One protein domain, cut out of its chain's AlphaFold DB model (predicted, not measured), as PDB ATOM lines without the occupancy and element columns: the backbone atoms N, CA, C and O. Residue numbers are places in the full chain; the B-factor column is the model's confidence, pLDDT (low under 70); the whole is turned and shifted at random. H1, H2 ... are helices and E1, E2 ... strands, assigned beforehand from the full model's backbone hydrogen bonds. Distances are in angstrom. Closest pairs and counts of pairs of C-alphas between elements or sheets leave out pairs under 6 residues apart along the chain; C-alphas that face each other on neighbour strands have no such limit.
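AT A GLANCE: This is residues 10 to 55 of the 214 residues of an uncharacterized protein of Akanthomyces lecanii RCEF 1005 (UniProt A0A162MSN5). A small sheet of three short strands makes one part of the model and two helices, H1 and H2, make the other; the helices pack on each other and only graze the sheet. From E1 the backbone runs away from the sheet to H1, turns at residues 23 and 24, and comes back through the longer H2 to the hairpin of E2 and E3, whose last strand, E3, slots in between E1 and E2. The printed part has 46 residues, with the order E1, H1, H2, E2, E3, and its class is mixed, helices and strands. The sheet's order is E1, E3, E2, antiparallel throughout. The whole is compact, with a radius of gyration of the C-alphas of 10.7 A, and only just flat, with spans of 35 by 23 by 12 A.

IN THESE COORDINATES: Strand E1 is residues 14 to 16, 6.5 A long from first to last C-alpha, and begins at C-alpha 14 (53.440, 100.672, 85.161). Helix H1 is residues 19 to 22, 5.6 A long. Helix H2 is residues 25 to 37, 18.4 A long, and begins at C-alpha 25 (55.409, 75.590, 89.833). Strand E2 is residues 41 to 46, 15.3 A long. Strand E3 is residues 49 to 54, 16.2 A long, and ends at C-alpha 54 (58.522, 97.360, 83.799).

HOW THE PARTS SIT: E1 is an edge strand and is antiparallel to the inner strand E3 at 139 degrees, with N 16 and O 52 within hydrogen-bond range at 2.9 A. C-alphas 15 and 53 face each other at 4.9 A. E1, H1, H2 and E2 form a split strand-helix-strand unit, two strands that run the same way with helices between them along the chain and E3 between them in the sheet; its crossover is right-handed. H1 only grazes the sheet, with residues 19 to 22. H1 and H2 touch, H2 with residues 27 to 32 alone; their closest C-alphas, those of Ala 21 and Arg 28, are 4.5 A apart. H2 only grazes the sheet, with residues 32 to 36. Every O i to N i+4 pair in H2 is within hydrogen-bond range; H1 is too short for such a pair. E2, the other edge strand, and E3 form a hairpin, antiparallel at 156 degrees, with N 43 and O 51 at 2.8 A and N 53 and O 41 at 2.9 A, both within hydrogen-bond range. E1 and E2 are apart.

THE WHOLE: The two C-alphas farthest apart, those of Leu 10 and Asn 24, are 35.1 A from each other. The printed part has no cut, and its four links between named elements are tight. The mean pLDDT of the printed part is 72.4, and residues 11 to 22 and 43 to 51 are under 70.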
ATOM      1  N   LEU A  10      57.912 110.373  83.355       74.00
ATOM      2  CA  LEU A  10      56.966 109.672  82.471       74.00
ATOM      3  C   LEU A  10      55.733 109.092  83.201       74.00
ATOM      4  O   LEU A  10      54.985 108.296  82.635       74.00
ATOM      5  N   GLY A  11      55.496 109.477  84.459       63.09
ATOM      6  CA  GLY A  11      54.350 109.015  85.250       63.09
ATOM      7  C   GLY A  11      54.564 107.681  85.980       63.09
ATOM      8  O   GLY A  11      53.596 107.099  86.473       63.09
ATOM      9  N   GLY A  12      55.818 107.227  86.100       62.41
ATOM     10  CA  GLY A  12      56.233 106.069  86.898       62.41
ATOM     11  C   GLY A  12      56.034 104.695  86.239       62.41
ATOM     12  O   GLY A  12      55.264 104.523  85.294       62.41
ATOM     13  N   ASP A  13      56.737 103.688  86.770       63.81
ATOM     14  CA  ASP A  13      56.719 102.324  86.231       63.81
ATOM     15  C   ASP A  13      55.339 101.676  86.373       63.81
ATOM     16  O   ASP A  13      54.804 101.521  87.484       63.81
ATOM     17  N   LYS A  14      54.784 101.252  85.233       67.00
ATOM     18  CA  LYS A  14      53.440 100.672  85.161       67.00
ATOM     19  C   LYS A  14      53.394  99.321  85.850       67.00
ATOM     20  O   LYS A  14      54.250  98.472  85.610       67.00
ATOM     21  N   GLU A  15      52.369  99.139  86.677       69.44
ATOM     22  CA  GLU A  15      52.063  97.863  87.310       69.44
ATOM     23  C   GLU A  15      51.180  97.026  86.388       69.44
ATOM     24  O   GLU A  15      50.162  97.511  85.902       69.44
ATOM     25  N   PHE A  16      51.549  95.769  86.174       67.12
ATOM     26  CA  PHE A  16      50.739  94.815  85.423       67.12
ATOM     27  C   PHE A  16      50.696  93.457  86.117       67.12
ATOM     28  O   PHE A  16      51.459  93.176  87.049       67.12
ATOM     29  N   HIS A  17      49.759  92.621  85.677       66.94
ATOM     30  CA  HIS A  17      49.533  91.290  86.218       66.94
ATOM     31  C   HIS A  17      50.000  90.231  85.222       66.94
ATOM     32  O   HIS A  17      49.668  90.291  84.044       66.94
ATOM     33  N   VAL A  18      50.737  89.229  85.704       67.88
ATOM     34  CA  VAL A  18      51.188  88.094  84.888       67.88
ATOM     35  C   VAL A  18      50.481  86.835  85.384       67.88
ATOM     36  O   VAL A  18      50.933  86.238  86.363       67.88
ATOM     37  N   PRO A  19      49.377  86.396  84.744       67.25
ATOM     38  CA  PRO A  19      48.635  85.207  85.169       67.25
ATOM     39  C   PRO A  19      49.513  83.951  85.278       67.25
ATOM     40  O   PRO A  19      49.335  83.146  86.193       67.25
ATOM     41  N   LEU A  20      50.517  83.825  84.403       65.50
ATOM     42  CA  LEU A  20      51.471  82.710  84.379       65.50
ATOM     43  C   LEU A  20      52.387  82.643  85.619       65.50
ATOM     44  O   LEU A  20      52.993  81.610  85.879       65.50
ATOM     45  N   ALA A  21      52.445  83.687  86.449       63.31
ATOM     46  CA  ALA A  21      53.126  83.620  87.742       63.31
ATOM     47  C   ALA A  21      52.294  82.907  88.832       63.31
ATOM     48  O   ALA A  21      52.812  82.632  89.920       63.31
ATOM     49  N   PHE A  22      51.018  82.609  88.558       69.06
ATOM     50  CA  PHE A  22      50.061  82.022  89.507       69.06
ATOM     51  C   PHE A  22      49.565  80.629  89.097       69.06
ATOM     52  O   PHE A  22      48.645  80.099  89.722       69.06
ATOM     53  N   VAL A  23      50.161  80.035  88.061       74.19
ATOM     54  CA  VAL A  23      49.883  78.654  87.640       74.19
ATOM     55  C   VAL A  23      50.815  77.666  88.365       74.19
ATOM     56  O   VAL A  23      51.337  77.966  89.441       74.19
ATOM     57  N   ASN A  24      50.983  76.454  87.828       83.62
ATOM     58  CA  ASN A  24      51.838  75.426  88.422       83.62
ATOM     59  C   ASN A  24      53.299  75.903  88.602       83.62
ATOM     60  O   ASN A  24      53.735  76.896  88.020       83.62
ATOM     61  N   GLN A  25      54.058  75.187  89.433       81.06
ATOM     62  CA  GLN A  25      55.409  75.590  89.833       81.06
ATOM     63  C   GLN A  25      56.387  75.721  88.654       81.06
ATOM     64  O   GLN A  25      57.256  76.588  88.690       81.06
ATOM     65  N   GLU A  26      56.233  74.897  87.619       84.12
ATOM     66  CA  GLU A  26      57.103  74.886  86.440       84.12
ATOM     67  C   GLU A  26      56.855  76.104  85.544       84.12
ATOM     68  O   GLU A  26      57.773  76.878  85.284       84.12
ATOM     69  N   ALA A  27      55.600  76.347  85.165       81.75
ATOM     70  CA  ALA A  27      55.232  77.513  84.371       81.75
ATOM     71  C   ALA A  27      55.471  78.823  85.138       81.75
ATOM     72  O   ALA A  27      55.919  79.804  84.549       81.75
ATOM     73  N   ARG A  28      55.284  78.820  86.465       82.19
ATOM     74  CA  ARG A  28      55.694  79.935  87.327       82.19
ATOM     75  C   ARG A  28      57.207  80.158  87.283       82.19
ATOM     76  O   ARG A  28      57.630  81.305  87.216       82.19
ATOM     77  N   GLY A  29      58.012  79.098  87.331       81.62
ATOM     78  CA  GLY A  29      59.471  79.197  87.241       81.62
ATOM     79  C   GLY A  29      59.928  79.822  85.923       81.62
ATOM     80  O   GLY A  29      60.712  80.767  85.940       81.62
ATOM     81  N   ILE A  30      59.366  79.361  84.803       83.88
ATOM     82  CA  ILE A  30      59.648  79.901  83.464       83.88
ATOM     83  C   ILE A  30      59.226  81.371  83.373       83.88
ATOM     84  O   ILE A  30      60.017  82.210  82.950       83.88
ATOM     85  N   ALA A  31      58.008  81.702  83.817       81.81
ATOM     86  CA  ALA A  31      57.505  83.072  83.777       81.81
ATOM     87  C   ALA A  31      58.372  84.022  84.615       81.81
ATOM     88  O   ALA A  31      58.703  85.104  84.153       81.81
ATOM     89  N   LEU A  32      58.772  83.625  85.827       82.31
ATOM     90  CA  LEU A  32      59.626  84.452  86.683       82.31
ATOM     91  C   LEU A  32      61.027  84.655  86.094       82.31
ATOM     92  O   LEU A  32      61.542  85.763  86.182       82.31
ATOM     93  N   CYS A  33      61.612  83.622  85.477       83.50
ATOM     94  CA  CYS A  33      62.904  83.725  84.797       83.50
ATOM     95  C   CYS A  33      62.828  84.699  83.615       83.50
ATOM     96  O   CYS A  33      63.630  85.620  83.522       83.50
ATOM     97  N   TRP A  34      61.804  84.556  82.770       83.50
ATOM     98  CA  TRP A  34      61.583  85.462  81.643       83.50
ATOM     99  C   TRP A  34      61.359  86.912  82.099       83.50
ATOM    100  O   TRP A  34      61.899  87.835  81.506       83.50
ATOM    101  N   LEU A  35      60.595  87.138  83.174       81.75
ATOM    102  CA  LEU A  35      60.365  88.488  83.702       81.75
ATOM    103  C   LEU A  35      61.659  89.151  84.193       81.75
ATOM    104  O   LEU A  35      61.858  90.342  83.960       81.75
ATOM    105  N   ASP A  36      62.533  88.383  84.844       81.00
ATOM    106  CA  ASP A  36      63.840  88.861  85.303       81.00
ATOM    107  C   ASP A  36      64.739  89.255  84.118       81.00
ATOM    108  O   ASP A  36      65.306  90.345  84.108       81.00
ATOM    109  N   GLU A  37      64.763  88.439  83.057       80.69
ATOM    110  CA  GLU A  37      65.477  88.743  81.806       80.69
ATOM    111  C   GLU A  37      64.993  90.039  81.135       80.69
ATOM    112  O   GLU A  37      65.772  90.726  80.478       80.69
ATOM    113  N   GLN A  38      63.718  90.399  81.307       74.00
ATOM    114  CA  GLN A  38      63.133  91.640  80.787       74.00
ATOM    115  C   GLN A  38      63.284  92.839  81.748       74.00
ATOM    116  O   GLN A  38      62.701  93.900  81.507       74.00
ATOM    117  N   GLY A  39      64.018  92.681  82.857       73.19
ATOM    118  CA  GLY A  39      64.244  93.736  83.851       73.19
ATOM    119  C   GLY A  39      62.995  94.109  84.656       73.19
ATOM    120  O   GLY A  39      62.882  95.229  85.162       73.19
ATOM    121  N   ILE A  40      62.021  93.201  84.756       79.62
ATOM    122  CA  ILE A  40      60.740  93.466  85.412       79.62
ATOM    123  C   ILE A  40      60.872  93.204  86.911       79.62
ATOM    124  O   ILE A  40      61.093  92.080  87.358       79.62
ATOM    125  N   THR A  41      60.657  94.241  87.718       74.62
ATOM    126  CA  THR A  41      60.715  94.116  89.177       74.62
ATOM    127  C   THR A  41      59.402  93.603  89.751       74.62
ATOM    128  O   THR A  41      58.309  94.056  89.402       74.62
ATOM    129  N   ILE A  42      59.512  92.668  90.696       74.62
ATOM    130  CA  ILE A  42      58.373  92.027  91.352       74.62
ATOM    131  C   ILE A  42      58.174  92.654  92.731       74.62
ATOM    132  O   ILE A  42      58.990  92.467  93.633       74.62
ATOM    133  N   LYS A  43      57.056  93.353  92.935       68.56
ATOM    134  CA  LYS A  43      56.607  93.766  94.269       68.56
ATOM    135  C   LYS A  43      55.506  92.821  94.737       68.56
ATOM    136  O   LYS A  43      54.393  92.829  94.215       68.56
ATOM    137  N   GLN A  44      55.803  91.989  95.732       63.78
ATOM    138  CA  GLN A  44      54.767  91.197  96.396       63.78
ATOM    139  C   GLN A  44      53.929  92.126  97.275       63.78
ATOM    140  O   GLN A  44      54.418  92.636  98.279       63.78
ATOM    141  N   SER A  45      52.677  92.362  96.886       57.28
ATOM    142  CA  SER A  45      51.757  93.183  97.679       57.28
ATOM    143  C   SER A  45      50.928  92.339  98.645       57.28
ATOM    144  O   SER A  45      50.636  92.800  99.745       57.28
ATOM    145  N   GLN A  46      50.566  91.103  98.270       57.94
ATOM    146  CA  GLN A  46      49.779  90.168  99.092       57.94
ATOM    147  C   GLN A  46      50.097  88.700  98.738       57.94
ATOM    148  O   GLN A  46      50.615  88.424  97.649       57.94
ATOM    149  N   PRO A  47      49.745  87.717  99.595       55.03
ATOM    150  CA  PRO A  47      49.809  86.304  99.225       55.03
ATOM    151  C   PRO A  47      48.991  86.065  97.946       55.03
ATOM    152  O   PRO A  47      47.798  86.350  97.916       55.03
ATOM    153  N   ARG A  48      49.634  85.553  96.887       59.22
ATOM    154  CA  ARG A  48      49.063  85.370  95.531       59.22
ATOM    155  C   ARG A  48      48.753  86.653  94.742       59.22
ATOM    156  O   ARG A  48      48.055  86.572  93.739       59.22
ATOM    157  N   ARG A  49      49.300  87.812  95.122       62.31
ATOM    158  CA  ARG A  49      49.335  89.007  94.260       62.31
ATOM    159  C   ARG A  49      50.760  89.537  94.162       62.31
ATOM    160  O   ARG A  49      51.306  90.103  95.106       62.31
ATOM    161  N   CYS A  50      51.354  89.316  92.998       65.38
ATOM    162  CA  CYS A  50      52.601  89.941  92.579       65.38
ATOM    163  C   CYS A  50      52.240  91.094  91.643       65.38
ATOM    164  O   CYS A  50      51.506  90.883  90.679       65.38
ATOM    165  N   LEU A  51      52.716  92.296  91.961       68.12
ATOM    166  CA  LEU A  51      52.666  93.452  91.076       68.12
ATOM    167  C   LEU A  51      53.989  93.501  90.320       68.12
ATOM    168  O   LEU A  51      55.055  93.515  90.941       68.12
ATOM    169  N   PHE A  52      53.914  93.499  88.996       74.12
ATOM    170  CA  PHE A  52      55.083  93.539  88.127       74.12
ATOM    171  C   PHE A  52      55.257  94.950  87.592       74.12
ATOM    172  O   PHE A  52      54.290  95.530  87.110       74.12
ATOM    173  N   LYS A  53      56.464  95.506  87.694       74.69
ATOM    174  CA  LYS A  53      56.806  96.831  87.174       74.69
ATOM    175  C   LYS A  53      57.853  96.700  86.083       74.69
ATOM    176  O   LYS A  53      58.918  96.143  86.330       74.69
ATOM    177  N   ARG A  54      57.552  97.229  84.895       77.81
ATOM    178  CA  ARG A  54      58.522  97.360  83.799       77.81
ATOM    179  C   ARG A  54      58.890  98.841  83.655       77.81
ATOM    180  O   ARG A  54      57.990  99.619  83.306       77.81
ATOM    181  N   PRO A  55      60.150  99.233  83.903       77.62
ATOM    182  CA  PRO A  55      60.604 100.588  83.622       77.62
ATOM    183  C   PRO A  55      60.602 100.872  82.119       77.62
ATOM    184  O   PRO A  55      60.494  99.959  81.295       77.62
TER     185      PRO A  55